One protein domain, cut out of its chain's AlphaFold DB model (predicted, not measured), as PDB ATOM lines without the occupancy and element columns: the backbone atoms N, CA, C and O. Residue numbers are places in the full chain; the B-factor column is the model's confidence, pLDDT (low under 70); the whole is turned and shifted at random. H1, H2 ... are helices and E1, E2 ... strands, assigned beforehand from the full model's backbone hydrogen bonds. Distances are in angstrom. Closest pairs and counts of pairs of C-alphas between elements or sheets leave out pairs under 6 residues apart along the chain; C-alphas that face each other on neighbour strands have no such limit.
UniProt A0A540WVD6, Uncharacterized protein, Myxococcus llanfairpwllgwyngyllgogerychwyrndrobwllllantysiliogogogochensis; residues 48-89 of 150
ATOM      1  N   LEU A  48      -0.194 -19.412 -38.885       96.50
ATOM      2  CA  LEU A  48      -0.378 -19.048 -40.285       96.50
ATOM      3  C   LEU A  48       0.565 -19.928 -41.102       96.50
ATOM      4  O   LEU A  48       1.780 -19.786 -40.970       96.50
ATOM      5  N   LEU A  49      -0.003 -20.838 -41.889       97.19
ATOM      6  CA  LEU A  49       0.762 -21.721 -42.762       97.19
ATOM      7  C   LEU A  49       1.418 -20.924 -43.896       97.19
ATOM      8  O   LEU A  49       0.955 -19.837 -44.251       97.19
ATOM      9  N   ASP A  50       2.517 -21.456 -44.423       95.44
ATOM     10  CA  ASP A  50       3.109 -20.965 -45.665       95.44
ATOM     11  C   ASP A  50       2.333 -21.467 -46.896       95.44
ATOM     12  O   ASP A  50       1.454 -22.318 -46.773       95.44
ATOM     13  N   GLU A  51       2.685 -20.935 -48.068       90.19
ATOM     14  CA  GLU A  51       2.021 -21.194 -49.361       90.19
ATOM     15  C   GLU A  51       2.062 -22.669 -49.808       90.19
ATOM     16  O   GLU A  51       1.288 -23.097 -50.652       90.19
ATOM     17  N   GLU A  52       3.021 -23.467 -49.330       92.00
ATOM     18  CA  GLU A  52       3.064 -24.887 -49.706       92.00
ATOM     19  C   GLU A  52       2.168 -25.712 -48.779       92.00
ATOM     20  O   GLU A  52       1.499 -26.660 -49.201       92.00
ATOM     21  N   MET A  53       2.155 -25.355 -47.495       95.62
ATOM     22  CA  MET A  53       1.400 -26.070 -46.479       95.62
ATOM     23  C   MET A  53      -0.076 -25.683 -46.457       95.62
ATOM     24  O   MET A  53      -0.908 -26.526 -46.117       95.62
ATOM     25  N   ASP A  54      -0.430 -24.446 -46.798       95.38
ATOM     26  CA  ASP A  54      -1.823 -24.011 -46.838       95.38
ATOM     27  C   ASP A  54      -2.628 -24.706 -47.947       95.38
ATOM     28  O   ASP A  54      -3.770 -25.106 -47.704       95.38
ATOM     29  N   ASP A  55      -1.994 -24.982 -49.085       94.69
ATOM     30  CA  ASP A  55      -2.511 -25.689 -50.255       94.69
ATOM     31  C   ASP A  55      -3.141 -27.047 -49.878       94.69
ATOM     32  O   ASP A  55      -4.173 -27.466 -50.420       94.69
ATOM     33  N   LEU A  56      -2.580 -27.720 -48.864       95.56
ATOM     34  CA  LEU A  56      -3.087 -28.987 -48.317       95.56
ATOM     35  C   LEU A  56      -4.476 -28.860 -47.671       95.56
ATOM     36  O   LEU A  56      -5.201 -29.850 -47.550       95.56
ATOM     37  N   HIS A  57      -4.847 -27.652 -47.254       96.50
ATOM     38  CA  HIS A  57      -6.083 -27.334 -46.541       96.50
ATOM     39  C   HIS A  57      -7.076 -26.527 -47.386       96.50
ATOM     40  O   HIS A  57      -8.210 -26.289 -46.958       96.50
ATOM     41  N   LEU A  58      -6.682 -26.124 -48.592       96.88
ATOM     42  CA  LEU A  58      -7.561 -25.479 -49.553       96.88
ATOM     43  C   LEU A  58      -8.422 -26.504 -50.286       96.88
ATOM     44  O   LEU A  58      -8.018 -27.637 -50.539       96.88
ATOM     45  N   ASN A  59      -9.631 -26.103 -50.672       96.81
ATOM     46  CA  ASN A  59     -10.448 -26.918 -51.566       96.81
ATOM     47  C   ASN A  59     -10.001 -26.764 -53.032       96.81
ATOM     48  O   ASN A  59      -9.281 -25.833 -53.396       96.81
ATOM     49  N   ASP A  60     -10.479 -27.657 -53.900       96.62
ATOM     50  CA  ASP A  60     -10.083 -27.689 -55.313       96.62
ATOM     51  C   ASP A  60     -10.322 -26.368 -56.059       96.62
ATOM     52  O   ASP A  60      -9.591 -26.044 -56.993       96.62
ATOM     53  N   GLU A  61     -11.362 -25.616 -55.697       96.25
ATOM     54  CA  GLU A  61     -11.656 -24.327 -56.322       96.25
ATOM     55  C   GLU A  61     -10.690 -23.236 -55.855       96.25
ATOM     56  O   GLU A  61     -10.231 -22.445 -56.673       96.25
ATOM     57  N   GLN A  62     -10.340 -23.215 -54.570       97.12
ATOM     58  CA  GLN A  62      -9.380 -22.260 -54.010       97.12
ATOM     59  C   GLN A  62      -7.993 -22.442 -54.633       97.12
ATOM     60  O   GLN A  62      -7.458 -21.479 -55.181       97.12
ATOM     61  N   ARG A  63      -7.501 -23.686 -54.709       96.12
ATOM     62  CA  ARG A  63      -6.225 -23.992 -55.376       96.12
ATOM     63  C   ARG A  63      -6.226 -23.601 -56.849       96.12
ATOM     64  O   ARG A  63      -5.259 -23.046 -57.362       96.12
ATOM     65  N   ARG A  64      -7.333 -23.838 -57.570       93.81
ATOM     66  CA  ARG A  64      -7.464 -23.368 -58.964       93.81
ATOM     67  C   ARG A  64      -7.375 -21.848 -59.061       93.81
ATOM     68  O   ARG A  64      -6.791 -21.335 -60.016       93.81
ATOM     69  N   GLN A  65      -7.960 -21.124 -58.111       92.94
ATOM     70  CA  GLN A  65      -7.902 -19.665 -58.087       92.94
ATOM     71  C   GLN A  65      -6.472 -19.159 -57.849       92.94
ATOM     72  O   GLN A  65      -6.054 -18.251 -58.575       92.94
ATOM     73  N   GLU A  66      -5.711 -19.781 -56.952       93.31
ATOM     74  CA  GLU A  66      -4.293 -19.472 -56.696       93.31
ATOM     75  C   GLU A  66      -3.375 -19.818 -57.854       93.31
ATOM     76  O   GLU A  66      -2.631 -18.965 -58.332       93.31
ATOM     77  N   GLN A  67      -3.511 -21.016 -58.420       91.25
ATOM     78  CA  GLN A  67      -2.780 -21.410 -59.628       91.25
ATOM     79  C   GLN A  67      -3.091 -20.470 -60.797       91.25
ATOM     80  O   GLN A  67      -2.244 -20.169 -61.642       91.25
ATOM     81  N   SER A  68      -4.323 -19.958 -60.842       89.12
ATOM     82  CA  SER A  68      -4.716 -18.928 -61.791       89.12
ATOM     83  C   SER A  68      -4.286 -17.520 -61.374       89.12
ATOM     84  O   SER A  68      -4.563 -16.598 -62.126       89.12
ATOM     85  N   GLY A  69      -3.621 -17.280 -60.247       88.12
ATOM     86  CA  GLY A  69      -3.226 -15.948 -59.763       88.12
ATOM     87  C   GLY A  69      -4.395 -14.965 -59.608       88.12
ATOM     88  O   GLY A  69      -4.212 -13.749 -59.710       88.12
ATOM     89  N   ALA A  70      -5.619 -15.477 -59.463       88.25
ATOM     90  CA  ALA A  70      -6.818 -14.667 -59.281       88.25
ATOM     91  C   ALA A  70      -6.984 -14.240 -57.819       88.25
ATOM     92  O   ALA A  70      -7.555 -13.183 -57.541       88.25
ATOM     93  N   VAL A  71      -6.501 -15.078 -56.903       92.38
ATOM     94  CA  VAL A  71      -6.610 -14.966 -55.449       92.38
ATOM     95  C   VAL A  71      -5.348 -15.570 -54.839       92.38
ATOM     96  O   VAL A  71      -4.702 -16.375 -55.494       92.38
ATOM     97  N   ASP A  72      -5.045 -15.174 -53.614       94.44
ATOM     98  CA  ASP A  72      -4.052 -15.757 -52.712       94.44
ATOM     99  C   ASP A  72      -4.789 -15.912 -51.373       94.44
ATOM    100  O   ASP A  72      -5.444 -14.960 -50.899       94.44
ATOM    101  N   TYR A  73      -4.839 -17.139 -50.867       96.75
ATOM    102  CA  TYR A  73      -5.443 -17.476 -49.593       96.75
ATOM    103  C   TYR A  73      -4.369 -17.643 -48.520       96.75
ATOM    104  O   TYR A  73      -3.217 -17.923 -48.767       96.75
ATOM    105  N   HIS A  74      -4.784 -17.444 -47.279       96.94
ATOM    106  CA  HIS A  74      -4.005 -17.749 -46.094       96.94
ATOM    107  C   HIS A  74      -4.789 -18.755 -45.265       96.94
ATOM    108  O   HIS A  74      -5.986 -18.542 -45.006       96.94
ATOM    109  N   VAL A  75      -4.109 -19.783 -44.763       97.69
ATOM    110  CA  VAL A  75      -4.689 -20.756 -43.835       97.69
ATOM    111  C   VAL A  75      -4.128 -20.549 -42.435       97.69
ATOM    112  O   VAL A  75      -2.939 -20.710 -42.177       97.69
ATOM    113  N   TRP A  76      -5.021 -20.225 -41.500       97.44
ATOM    114  CA  TRP A  76      -4.723 -20.237 -40.071       97.44
ATOM    115  C   TRP A  76      -5.084 -21.604 -39.508       97.44
ATOM    116  O   TRP A  76      -6.269 -21.902 -39.361       97.44
ATOM    117  N   TRP A  77      -4.094 -22.424 -39.180       97.81
ATOM    118  CA  TRP A  77      -4.271 -23.819 -38.792       97.81
ATOM    119  C   TRP A  77      -4.077 -24.050 -37.293       97.81
ATOM    120  O   TRP A  77      -3.150 -23.533 -36.673       97.81
ATOM    121  N   CYS A  78      -4.947 -24.854 -36.687       97.50
ATOM    122  CA  CYS A  78      -4.794 -25.329 -35.319       97.50
ATOM    123  C   CYS A  78      -4.380 -26.802 -35.320       97.50
ATOM    124  O   CYS A  78      -5.224 -27.684 -35.468       97.50
ATOM    125  N   GLY A  79      -3.104 -27.084 -35.045       96.19
ATOM    126  CA  GLY A  79      -2.602 -28.462 -34.979       96.19
ATOM    127  C   GLY A  79      -3.252 -29.332 -33.894       96.19
ATOM    128  O   GLY A  79      -3.215 -30.549 -33.994       96.19
ATOM    129  N   SER A  80      -3.869 -28.739 -32.861       96.81
ATOM    130  CA  SER A  80      -4.545 -29.498 -31.792       96.81
ATOM    131  C   SER A  80      -5.973 -29.918 -32.129       96.81
ATOM    132  O   SER A  80      -6.456 -30.901 -31.577       96.81
ATOM    133  N   CYS A  81      -6.675 -29.146 -32.960       97.12
ATOM    134  CA  CYS A  81      -8.048 -29.457 -33.371       97.12
ATOM    135  C   CYS A  81      -8.128 -30.009 -34.792       97.12
ATOM    136  O   CYS A  81      -9.212 -30.419 -35.188       97.12
ATOM    137  N   GLU A  82      -7.013 -29.994 -35.526       95.62
ATOM    138  CA  GLU A  82      -6.952 -30.355 -36.944       95.62
ATOM    139  C   GLU A  82      -7.999 -29.584 -37.766       95.62
ATOM    140  O   GLU A  82      -8.696 -30.137 -38.613       95.62
ATOM    141  N   ASP A  83      -8.122 -28.286 -37.479       94.06
ATOM    142  CA  ASP A  83      -9.058 -27.379 -38.140       94.06
ATOM    143  C   ASP A  83      -8.442 -25.983 -38.292       94.06
ATOM    144  O   ASP A  83      -7.530 -25.591 -37.552       94.06
ATOM    145  N   GLY A  84      -8.959 -25.204 -39.237       93.69
ATOM    146  CA  GLY A  84      -8.420 -23.901 -39.576       93.69
ATOM    147  C   GLY A  84      -9.418 -22.943 -40.207       93.69
ATOM    148  O   GLY A  84     -10.554 -23.273 -40.530       93.69
ATOM    149  N   VAL A  85      -8.972 -21.701 -40.364       96.00
ATOM    150  CA  VAL A  85      -9.742 -20.646 -41.024       96.00
ATOM    151  C   VAL A  85      -9.008 -20.232 -42.285       96.00
ATOM    152  O   VAL A  85      -7.870 -19.765 -42.220       96.00
ATOM    153  N   VAL A  86      -9.688 -20.363 -43.421       96.88
ATOM    154  CA  VAL A  86      -9.191 -19.881 -44.709       96.88
ATOM    155  C   VAL A  86      -9.631 -18.436 -44.909       96.88
ATOM    156  O   VAL A  86     -10.819 -18.114 -44.843       96.88
ATOM    157  N   THR A  87      -8.679 -17.552 -45.179       96.12
ATOM    158  CA  THR A  87      -8.930 -16.130 -45.450       96.12
ATOM    159  C   THR A  87      -8.267 -15.717 -46.751       96.12
ATOM    160  O   THR A  87      -7.350 -16.377 -47.206       96.12
ATOM    161  N   ARG A  88      -8.724 -14.631 -47.378       94.44
ATOM    162  CA  ARG A  88      -7.992 -14.046 -48.510       94.44
ATOM    163  C   ARG A  88      -6.839 -13.206 -47.980       94.44
ATOM    164  O   ARG A  88      -7.052 -12.404 -47.064       94.44
ATOM    165  N   ASN A  89      -5.675 -13.305 -48.608       92.69
ATOM    166  CA  ASN A  89      -4.580 -12.393 -48.348       92.69
ATOM    167  C   ASN A  89      -4.978 -10.974 -48.788       92.69
ATOM    168  O   ASN A  89      -5.070 -10.647 -49.969       92.69
TER     169      ASN A  89
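This is residues 48 to 89 of the 150 residues of an uncharacterized protein of Myxococcus llanfairpwllgwyngyllgogerychwyrndrobwllllantysiliogogogochensis (UniProt A0A540WVD6). What does the domain look like? A hairpin of two long strands, E1 and E2, makes one half of an elongated body; H1 packs on E1 on the side away from E2, and H2 sits beyond the end of the hairpin where E1 begins and E2 ends, with the turn of residues 79 to 82 at the far end. What is it made of? The printed part has 42 residues, with two named helices and two named strands in the order H1, H2, E1, E2; the sheet, in the order E1 - E2, is antiparallel, and the class is mixed, helices and strands. How large is it? It is compact, with a radius of gyration of the C-alphas of 9.9 A, and spans 32 by 18 by 15 A.

How do the strands pair? E1, residues 73 to 78, and E2, residues 83 to 88, are antiparallel neighbours in a hairpin, with 159 degrees between their directions. N 74 and O 87 are within hydrogen-bond range at 2.8 A, and so are N 85 and O 76 at 2.9 A. What stands near them? H1, residues 51 to 57, has 5 pairs of C-alphas within 8 A of E1, the closest being those of Asp 54 and Val 75, 5.3 A apart. H1 and E2 are near each other, with 6 pairs of C-alphas within 10 A. Where is the other helix? H2, residues 60 to 67, comes closest to E1 with the C-alphas of Glu 66 and Tyr 73, 7.5 A apart, and is apart from E2. H1 and H2 are close but not clearly touching, their closest C-alphas, of Asp 55 and Arg 63, being 6.5 A apart; they run opposite ways at a shallow tilt of 11 degrees. What do the helix backbones show? In H2 every O i to N i+4 pair is within hydrogen-bond range; in H1 it is 0 of 3, beside 2 of 4 O i to N i+3 pairs.

Where are the strands? E1 is 16.3 A long from C-alpha 73 at (-5.443, -17.476, -49.593) to C-alpha 78, and E2 is 16.9 A long, ending with C-alpha 88 at (-7.992, -14.046, -48.510). Where are the helices? H1 begins with C-alpha 51 at (2.021, -21.194, -49.361); H1 and H2 are each 10.6 A long.

How far does it reach? The two C-alphas farthest apart are those of Ser 68 and Ser 80, 31.8 A. Is it continuous? The printed part has no cut, and the links H1 to H2, H2 to E1 and E1 to E2 are tight. How confident is the model? The mean pLDDT of the printed part is 94.9, and no printed residue is under 70.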